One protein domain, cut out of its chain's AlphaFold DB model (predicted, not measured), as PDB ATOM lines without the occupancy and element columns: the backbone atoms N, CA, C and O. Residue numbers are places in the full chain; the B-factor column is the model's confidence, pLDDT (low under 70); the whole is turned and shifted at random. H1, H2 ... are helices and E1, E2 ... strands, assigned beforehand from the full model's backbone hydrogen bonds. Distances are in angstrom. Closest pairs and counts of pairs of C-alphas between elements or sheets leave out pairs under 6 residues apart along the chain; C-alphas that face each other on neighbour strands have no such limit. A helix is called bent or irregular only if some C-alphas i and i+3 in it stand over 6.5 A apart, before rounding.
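AT A GLANCE: This is residues 2 to 68 of the 144 residues of the protein "DNA-directed RNA polymerase" of Candidatus Kaiserbacteria bacterium (UniProt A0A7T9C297). A short two-stranded antiparallel ribbon, E1 and E2, lies in the middle, with H1 packed near one end of E1, H3 following E2 with no residue between them and turning off in another direction, its first part meeting H1, and the small, irregular H2 out at one end in the loop between the strands. Before H1, residues 8 to 9 make a short parallel pairing with residues 31 to 32 of E1. The printed part has 67 residues with three named helices and two named strands, in the order H1 E1 H2 E2 H3, and its class is mixed, helices and strands. It is compact, with a radius of gyration of the C-alphas of 11.2 A and spans of 31 by 22 by 16 A.

IN THESE COORDINATES: E1 is residues 29 to 33, 13.5 A long, and E2 is residues 47 to 51, 12.8 A. H1, residues 12 to 20, measures 12.8 A and begins at C-alpha 12 (2.224, -51.568, 3.634). H3, residues 52 to 60, measures 13.0 A and ends at C-alpha 60 (9.436, -40.965, 0.743). H2, residues 38 to 43, measures 9.9 A and is irregular: C-alphas 39 and 42 are 7.6 A apart.

HOW THE PARTS SIT: E1 and E2 are antiparallel at 142 degrees, with N 30 and O 50 at 2.8 A and N 50 and O 30 at 2.9 A, within hydrogen-bond range. The closest C-alphas of H1 and E1, Pro 12 and Val 32, are 6.5 A apart. H1 and H3 touch, closest at the C-alphas of Ala 15 and Val 52, 6.5 A. They run opposite ways at a steep tilt of 63 degrees. H2 is apart from H1 and H3. Every O i to N i+4 pair is within hydrogen-bond range in H1, against 4 of 5 in H3 and 0 of 2 in H2, where 2 of 3 O i to N i+3 pairs are.

THE WHOLE: The C-alphas farthest apart, Thr 3 and Asp 64, are 32.2 A apart. The printed part has no cut and no long link. The mean pLDDT of the printed part is 77.1; residues 2 to 4, 35 to 45 and 63 to 65 are under 70.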
ATOM      1  N   GLN A   2     -13.882 -41.548  11.244       55.88
ATOM      2  CA  GLN A   2     -12.839 -41.859  10.267       55.88
ATOM      3  C   GLN A   2     -13.218 -43.192   9.627       55.88
ATOM      4  O   GLN A   2     -13.556 -44.147  10.324       55.88
ATOM      5  N   THR A   3     -13.256 -43.235   8.305       66.00
ATOM      6  CA  THR A   3     -13.606 -44.440   7.559       66.00
ATOM      7  C   THR A   3     -12.454 -45.439   7.659       66.00
ATOM      8  O   THR A   3     -11.311 -45.102   7.361       66.00
ATOM      9  N   GLY A   4     -12.751 -46.669   8.091       67.62
ATOM     10  CA  GLY A   4     -11.807 -47.787   8.025       67.62
ATOM     11  C   GLY A   4     -10.810 -47.944   9.182       67.62
ATOM     12  O   GLY A   4      -9.782 -48.586   8.986       67.62
ATOM     13  N   GLU A   5     -11.107 -47.408  10.369       71.94
ATOM     14  CA  GLU A   5     -10.335 -47.692  11.591       71.94
ATOM     15  C   GLU A   5     -10.331 -49.198  11.932       71.94
ATOM     16  O   GLU A   5     -11.345 -49.884  11.798       71.94
ATOM     17  N   GLY A   6      -9.180 -49.713  12.376       74.62
ATOM     18  CA  GLY A   6      -9.021 -51.082  12.883       74.62
ATOM     19  C   GLY A   6      -8.815 -52.165  11.821       74.62
ATOM     20  O   GLY A   6      -8.814 -53.348  12.162       74.62
ATOM     21  N   LYS A   7      -8.632 -51.800  10.546       80.50
ATOM     22  CA  LYS A   7      -8.351 -52.773   9.481       80.50
ATOM     23  C   LYS A   7      -6.943 -53.349   9.597       80.50
ATOM     24  O   LYS A   7      -6.003 -52.651   9.976       80.50
ATOM     25  N   PHE A   8      -6.833 -54.623   9.237       83.19
ATOM     26  CA  PHE A   8      -5.582 -55.364   9.193       83.19
ATOM     27  C   PHE A   8      -5.097 -55.471   7.752       83.19
ATOM     28  O   PHE A   8      -5.871 -55.825   6.862       83.19
ATOM     29  N   PHE A   9      -3.817 -55.189   7.534       84.00
ATOM     30  CA  PHE A   9      -3.174 -55.304   6.233       84.00
ATOM     31  C   PHE A   9      -1.951 -56.211   6.323       84.00
ATOM     32  O   PHE A   9      -1.128 -56.078   7.228       84.00
ATOM     33  N   ALA A  10      -1.832 -57.113   5.349       80.69
ATOM     34  CA  ALA A  10      -0.705 -58.035   5.236       80.69
ATOM     35  C   ALA A  10       0.588 -57.348   4.769       80.69
ATOM     36  O   ALA A  10       1.669 -57.891   4.953       80.69
ATOM     37  N   SER A  11       0.491 -56.163   4.156       80.44
ATOM     38  CA  SER A  11       1.651 -55.381   3.733       80.44
ATOM     39  C   SER A  11       1.347 -53.877   3.715       80.44
ATOM     40  O   SER A  11       0.183 -53.485   3.552       80.44
ATOM     41  N   PRO A  12       2.377 -53.013   3.814       81.12
ATOM     42  CA  PRO A  12       2.224 -51.568   3.634       81.12
ATOM     43  C   PRO A  12       1.577 -51.204   2.291       81.12
ATOM     44  O   PRO A  12       0.750 -50.298   2.221       81.12
ATOM     45  N   ASN A  13       1.897 -51.957   1.233       82.56
ATOM     46  CA  ASN A  13       1.369 -51.716  -0.106       82.56
ATOM     47  C   ASN A  13      -0.148 -51.958  -0.177       82.56
ATOM     48  O   ASN A  13      -0.875 -51.187  -0.796       82.56
ATOM     49  N   ALA A  14      -0.649 -52.982   0.524       84.31
ATOM     50  CA  ALA A  14      -2.085 -53.243   0.623       84.31
ATOM     51  C   ALA A  14      -2.836 -52.105   1.336       84.31
ATOM     52  O   ALA A  14      -3.960 -51.774   0.952       84.31
ATOM     53  N   ALA A  15      -2.212 -51.476   2.338       84.56
ATOM     54  CA  ALA A  15      -2.783 -50.306   3.001       84.56
ATOM     55  C   ALA A  15      -2.855 -49.095   2.052       84.56
ATOM     56  O   ALA A  15      -3.879 -48.421   2.008       84.56
ATOM     57  N   ILE A  16      -1.817 -48.847   1.246       84.25
ATOM     58  CA  ILE A  16      -1.813 -47.750   0.258       84.25
ATOM     59  C   ILE A  16      -2.922 -47.949  -0.782       84.25
ATOM     60  O   ILE A  16      -3.713 -47.042  -1.020       84.25
ATOM     61  N   ILE A  17      -3.056 -49.163  -1.319       86.56
ATOM     62  CA  ILE A  17      -4.109 -49.497  -2.288       86.56
ATOM     63  C   ILE A  17      -5.504 -49.258  -1.691       86.56
ATOM     64  O   ILE A  17      -6.381 -48.679  -2.330       86.56
ATOM     65  N   ALA A  18      -5.728 -49.663  -0.440       85.94
ATOM     66  CA  ALA A  18      -7.002 -49.423   0.232       85.94
ATOM     67  C   ALA A  18      -7.299 -47.924   0.437       85.94
ATOM     68  O   ALA A  18      -8.468 -47.527   0.428       85.94
ATOM     69  N   TYR A  19      -6.270 -47.090   0.604       85.56
ATOM     70  CA  TYR A  19      -6.431 -45.638   0.627       85.56
ATOM     71  C   TYR A  19      -6.827 -45.090  -0.749       85.56
ATOM     72  O   TYR A  19      -7.770 -44.302  -0.826       85.56
ATOM     73  N   ASP A  20      -6.202 -45.568  -1.826       83.38
ATOM     74  CA  ASP A  20      -6.528 -45.146  -3.196       83.38
ATOM     75  C   ASP A  20      -7.974 -45.488  -3.590       83.38
ATOM     76  O   ASP A  20      -8.644 -44.704  -4.263       83.38
ATOM     77  N   PHE A  21      -8.508 -46.609  -3.095       84.75
ATOM     78  CA  PHE A  21      -9.918 -46.978  -3.272       84.75
ATOM     79  C   PHE A  21     -10.895 -46.211  -2.357       84.75
ATOM     80  O   PHE A  21     -12.102 -46.450  -2.412       84.75
ATOM     81  N   GLY A  22     -10.414 -45.308  -1.494       80.00
ATOM     82  CA  GLY A  22     -11.252 -44.532  -0.570       80.00
ATOM     83  C   GLY A  22     -11.834 -45.351   0.590       80.00
ATOM     84  O   GLY A  22     -12.796 -44.935   1.238       80.00
ATOM     85  N   VAL A  23     -11.265 -46.528   0.858       81.75
ATOM     86  CA  VAL A  23     -11.755 -47.502   1.845       81.75
ATOM     87  C   VAL A  23     -11.252 -47.192   3.266       81.75
ATOM     88  O   VAL A  23     -11.835 -47.672   4.251       81.75
ATOM     89  N   ILE A  24     -10.181 -46.398   3.375       84.75
ATOM     90  CA  ILE A  24      -9.550 -45.943   4.621       84.75
ATOM     91  C   ILE A  24      -9.132 -44.468   4.522       84.75
ATOM     92  O   ILE A  24      -8.789 -43.990   3.443       84.75
ATOM     93  N   ASP A  25      -9.152 -43.742   5.641       83.56
ATOM     94  CA  ASP A  25      -8.672 -42.352   5.723       83.56
ATOM     95  C   ASP A  25      -7.165 -42.277   6.059       83.56
ATOM     96  O   ASP A  25      -6.620 -43.164   6.715       83.56
ATOM     97  N   LEU A  26      -6.490 -41.181   5.683       81.19
ATOM     98  CA  LEU A  26      -5.071 -40.925   6.000       81.19
ATOM     99  C   LEU A  26      -4.764 -40.997   7.498       81.19
ATOM    100  O   LEU A  26      -3.665 -41.402   7.890       81.19
ATOM    101  N   ARG A  27      -5.714 -40.553   8.327       81.69
ATOM    102  CA  ARG A  27      -5.584 -40.528   9.788       81.69
ATOM    103  C   ARG A  27      -6.137 -41.782  10.469       81.69
ATOM    104  O   ARG A  27      -5.947 -41.924  11.676       81.69
ATOM    105  N   ALA A  28      -6.765 -42.691   9.718       83.69
ATOM    106  CA  ALA A  28      -7.313 -43.917  10.277       83.69
ATOM    107  C   ALA A  28      -6.192 -44.790  10.855       83.69
ATOM    108  O   ALA A  28      -5.159 -45.015  10.216       83.69
ATOM    109  N   LYS A  29      -6.413 -45.283  12.076       84.25
ATOM    110  CA  LYS A  29      -5.536 -46.258  12.721       84.25
ATOM    111  C   LYS A  29      -5.738 -47.624  12.077       84.25
ATOM    112  O   LYS A  29      -6.861 -48.128  12.037       84.25
ATOM    113  N   VAL A  30      -4.659 -48.214  11.590       87.38
ATOM    114  CA  VAL A  30      -4.616 -49.499  10.896       87.38
ATOM    115  C   VAL A  30      -3.524 -50.372  11.501       87.38
ATOM    116  O   VAL A  30      -2.534 -49.874  12.039       87.38
ATOM    117  N   LYS A  31      -3.711 -51.684  11.426       86.00
ATOM    118  CA  LYS A  31      -2.727 -52.670  11.871       86.00
ATOM    119  C   LYS A  31      -2.046 -53.251  10.645       86.00
ATOM    120  O   LYS A  31      -2.725 -53.760   9.753       86.00
ATOM    121  N   VAL A  32      -0.726 -53.144  10.580       83.69
ATOM    122  CA  VAL A  32       0.054 -53.618   9.431       83.69
ATOM    123  C   VAL A  32       1.095 -54.614   9.911       83.69
ATOM    124  O   VAL A  32       1.715 -54.413  10.954       83.69
ATOM    125  N   LEU A  33       1.250 -55.700   9.158       80.69
ATOM    126  CA  LEU A  33       2.330 -56.656   9.362       80.69
ATOM    127  C   LEU A  33       3.654 -56.040   8.887       80.69
ATOM    128  O   LEU A  33       3.762 -55.600   7.736       80.69
ATOM    129  N   ALA A  34       4.647 -55.989   9.774       71.50
ATOM    130  CA  ALA A  34       6.001 -55.594   9.411       71.50
ATOM    131  C   ALA A  34       6.582 -56.562   8.366       71.50
ATOM    132  O   ALA A  34       6.446 -57.775   8.490       71.50
ATOM    133  N   THR A  35       7.201 -56.021   7.316       69.50
ATOM    134  CA  THR A  35       7.905 -56.806   6.282       69.50
ATOM    135  C   THR A  35       9.375 -56.976   6.682       69.50
ATOM    136  O   THR A  35       9.889 -56.130   7.404       69.50
ATOM    137  N   ASP A  36      10.086 -57.992   6.182       60.69
ATOM    138  CA  ASP A  36      11.521 -58.248   6.454       60.69
ATOM    139  C   ASP A  36      12.501 -57.201   5.871       60.69
ATOM    140  O   ASP A  36      13.673 -57.476   5.633       60.69
ATOM    141  N   THR A  37      12.037 -55.987   5.583       64.38
ATOM    142  CA  THR A  37      12.891 -54.897   5.097       64.38
ATOM    143  C   THR A  37      13.650 -54.273   6.269       64.38
ATOM    144  O   THR A  37      13.065 -54.115   7.339       64.38
ATOM    145  N   GLU A  38      14.900 -53.836   6.065       62.41
ATOM    146  CA  GLU A  38      15.733 -53.200   7.110       62.41
ATOM    147  C   GLU A  38      15.005 -52.060   7.848       62.41
ATOM    148  O   GLU A  38      15.057 -51.985   9.071       62.41
ATOM    149  N   LYS A  39      14.165 -51.289   7.143       64.00
ATOM    150  CA  LYS A  39      13.283 -50.250   7.719       64.00
ATOM    151  C   LYS A  39      12.373 -50.720   8.858       64.00
ATOM    152  O   LYS A  39      12.011 -49.937   9.740       64.00
ATOM    153  N   TYR A  40      11.934 -51.972   8.802       65.25
ATOM    154  CA  TYR A  40      11.010 -52.591   9.750       65.25
ATOM    155  C   TYR A  40      11.705 -53.631  10.638       65.25
ATOM    156  O   TYR A  40      11.021 -54.320  11.396       65.25
ATOM    157  N   ALA A  41      13.042 -53.726  10.598       61.66
ATOM    158  CA  ALA A  41      13.814 -54.682  11.393       61.66
ATOM    159  C   ALA A  41      13.514 -54.571  12.900       61.66
ATOM    160  O   ALA A  41      13.487 -55.579  13.607       61.66
ATOM    161  N   GLN A  42      13.179 -53.364  13.373       63.91
ATOM    162  CA  GLN A  42      12.745 -53.103  14.750       63.91
ATOM    163  C   GLN A  42      11.463 -53.858  15.157       63.91
ATOM    164  O   GLN A  42      11.270 -54.136  16.338       63.91
ATOM    165  N   TYR A  43      10.602 -54.212  14.198       64.19
ATOM    166  CA  TYR A  43       9.319 -54.868  14.447       64.19
ATOM    167  C   TYR A  43       9.354 -56.384  14.233       64.19
ATOM    168  O   TYR A  43       8.362 -57.027  14.541       64.19
ATOM    169  N   LYS A  44      10.452 -56.975  13.732       62.94
ATOM    170  CA  LYS A  44      10.663 -58.442  13.637       62.94
ATOM    171  C   LYS A  44       9.455 -59.258  13.120       62.94
ATOM    172  O   LYS A  44       9.176 -60.342  13.626       62.94
ATOM    173  N   GLY A  45       8.717 -58.739  12.137       67.25
ATOM    174  CA  GLY A  45       7.527 -59.410  11.587       67.25
ATOM    175  C   GLY A  45       6.271 -59.351  12.471       67.25
ATOM    176  O   GLY A  45       5.270 -59.998  12.166       67.25
ATOM    177  N   GLU A  46       6.284 -58.572  13.552       76.25
ATOM    178  CA  GLU A  46       5.113 -58.330  14.385       76.25
ATOM    179  C   GLU A  46       4.127 -57.355  13.726       76.25
ATOM    180  O   GLU A  46       4.455 -56.532  12.862       76.25
ATOM    181  N   VAL A  47       2.870 -57.455  14.155       79.81
ATOM    182  CA  VAL A  47       1.809 -56.540  13.742       79.81
ATOM    183  C   VAL A  47       1.887 -55.288  14.606       79.81
ATOM    184  O   VAL A  47       1.700 -55.365  15.820       79.81
ATOM    185  N   PHE A  48       2.080 -54.125  13.987       82.50
ATOM    186  CA  PHE A  48       2.127 -52.847  14.698       82.50
ATOM    187  C   PHE A  48       0.970 -51.923  14.290       82.50
ATOM    188  O   PHE A  48       0.420 -52.005  13.186       82.50
ATOM    189  N   GLU A  49       0.568 -51.045  15.213       84.75
ATOM    190  CA  GLU A  49      -0.456 -50.026  14.964       84.75
ATOM    191  C   GLU A  49       0.178 -48.788  14.318       84.75
ATOM    192  O   GLU A  49       1.145 -48.219  14.829       84.75
ATOM    193  N   THR A  50      -0.385 -48.355  13.194       86.25
ATOM    194  CA  THR A  50       0.072 -47.185  12.441       86.25
ATOM    195  C   THR A  50      -1.089 -46.498  11.715       86.25
ATOM    196  O   THR A  50      -2.240 -46.902  11.840       86.25
ATOM    197  N   SER A  51      -0.819 -45.433  10.966       86.50
ATOM    198  CA  SER A  51      -1.762 -44.808  10.045       86.50
ATOM    199  C   SER A  51      -1.228 -44.814   8.617       86.50
ATOM    200  O   SER A  51      -0.019 -44.847   8.378       86.50
ATOM    201  N   VAL A  52      -2.138 -44.735   7.649       85.25
ATOM    202  CA  VAL A  52      -1.787 -44.715   6.221       85.25
ATOM    203  C   VAL A  52      -0.900 -43.521   5.888       85.25
ATOM    204  O   VAL A  52       0.080 -43.661   5.163       85.25
ATOM    205  N   GLY A  53      -1.179 -42.357   6.482       81.94
ATOM    206  CA  GLY A  53      -0.344 -41.172   6.298       81.94
ATOM    207  C   GLY A  53       1.106 -41.377   6.755       81.94
ATOM    208  O   GLY A  53       2.021 -40.901   6.087       81.94
ATOM    209  N   ARG A  54       1.333 -42.119   7.851       84.12
ATOM    210  CA  ARG A  54       2.687 -42.445   8.343       84.12
ATOM    211  C   ARG A  54       3.397 -43.445   7.429       84.12
ATOM    212  O   ARG A  54       4.574 -43.263   7.136       84.12
ATOM    213  N   LEU A  55       2.674 -44.443   6.917       82.44
ATOM    214  CA  LEU A  55       3.206 -45.396   5.933       82.44
ATOM    215  C   LEU A  55       3.648 -44.692   4.644       82.44
ATOM    216  O   LEU A  55       4.759 -44.910   4.168       82.44
ATOM    217  N   LEU A  56       2.801 -43.805   4.117       82.00
ATOM    218  CA  LEU A  56       3.098 -43.007   2.928       82.00
ATOM    219  C   LEU A  56       4.307 -42.096   3.154       82.00
ATOM    220  O   LEU A  56       5.175 -42.013   2.291       82.00
ATOM    221  N   PHE A  57       4.415 -41.467   4.324       81.56
ATOM    222  CA  PHE A  57       5.575 -40.644   4.662       81.56
ATOM    223  C   PHE A  57       6.883 -41.456   4.683       81.56
ATOM    224  O   PHE A  57       7.865 -41.056   4.058       81.56
ATOM    225  N   ASN A  58       6.878 -42.636   5.307       81.00
ATOM    226  CA  ASN A  58       8.061 -43.503   5.381       81.00
ATOM    227  C   ASN A  58       8.475 -44.099   4.017       81.00
ATOM    228  O   ASN A  58       9.619 -44.534   3.857       81.00
ATOM    229  N   SER A  59       7.593 -44.069   3.008       78.38
ATOM    230  CA  SER A  59       7.941 -44.426   1.621       78.38
ATOM    231  C   SER A  59       8.753 -43.348   0.887       78.38
ATOM    232  O   SER A  59       9.470 -43.662  -0.060       78.38
ATOM    233  N   VAL A  60       8.673 -42.086   1.327       80.19
ATOM    234  CA  VAL A  60       9.436 -40.965   0.743       80.19
ATOM    235  C   VAL A  60      10.871 -40.925   1.278       80.19
ATOM    236  O   VAL A  60      11.768 -40.439   0.586       80.19
ATOM    237  N   LEU A  61      11.086 -41.436   2.494       75.81
ATOM    238  CA  LEU A  61      12.401 -41.529   3.128       75.81
ATOM    239  C   LEU A  61      13.273 -42.620   2.475       75.81
ATOM    240  O   LEU A  61      12.732 -43.632   2.013       75.81
ATOM    241  N   PRO A  62      14.611 -42.458   2.456       70.62
ATOM    242  CA  PRO A  62      15.538 -43.481   1.963       70.62
ATOM    243  C   PRO A  62      15.421 -44.798   2.746       70.62
ATOM    244  O   PRO A  62      14.873 -44.824   3.848       70.62
ATOM    245  N   SER A  63      15.847 -45.904   2.129       66.62
ATOM    246  CA  SER A  63      15.751 -47.277   2.659       66.62
ATOM    247  C   SER A  63      16.503 -47.471   3.976       66.62
ATOM    248  O   SER A  63      16.120 -48.328   4.762       66.62
ATOM    249  N   ASP A  64      17.505 -46.633   4.208       65.50
ATOM    250  CA  ASP A  64      18.467 -46.703   5.309       65.50
ATOM    251  C   ASP A  64      17.944 -46.092   6.621       65.50
ATOM    252  O   ASP A  64      18.634 -46.105   7.634       65.50
ATOM    253  N   HIS A  65      16.716 -45.554   6.618       67.88
ATOM    254  CA  HIS A  65      16.089 -44.976   7.805       67.88
ATOM    255  C   HIS A  65      15.079 -45.908   8.468       67.88
ATOM    256  O   HIS A  65      14.183 -46.460   7.818       67.88
ATOM    257  N   ASP A  66      15.158 -45.963   9.797       70.50
ATOM    258  CA  ASP A  66      14.191 -46.644  10.645       70.50
ATOM    259  C   ASP A  66      12.770 -46.105  10.459       70.50
ATOM    260  O   ASP A  66      12.525 -44.909  10.269       70.50
ATOM    261  N   TYR A  67      11.795 -47.007  10.554       76.25
ATOM    262  CA  TYR A  67      10.387 -46.641  10.535       76.25
ATOM    263  C   TYR A  67      10.020 -45.715  11.706       76.25
ATOM    264  O   TYR A  67      10.092 -46.095  12.875       76.25
ATOM    265  N   ILE A  68       9.532 -44.513  11.386       75.75
ATOM    266  CA  ILE A  68       9.115 -43.527  12.386       75.75
ATOM    267  C   ILE A  68       7.612 -43.663  12.633       75.75
ATOM    268  O   ILE A  68       6.793 -43.350  11.764       75.75
TER     269      ILE A  68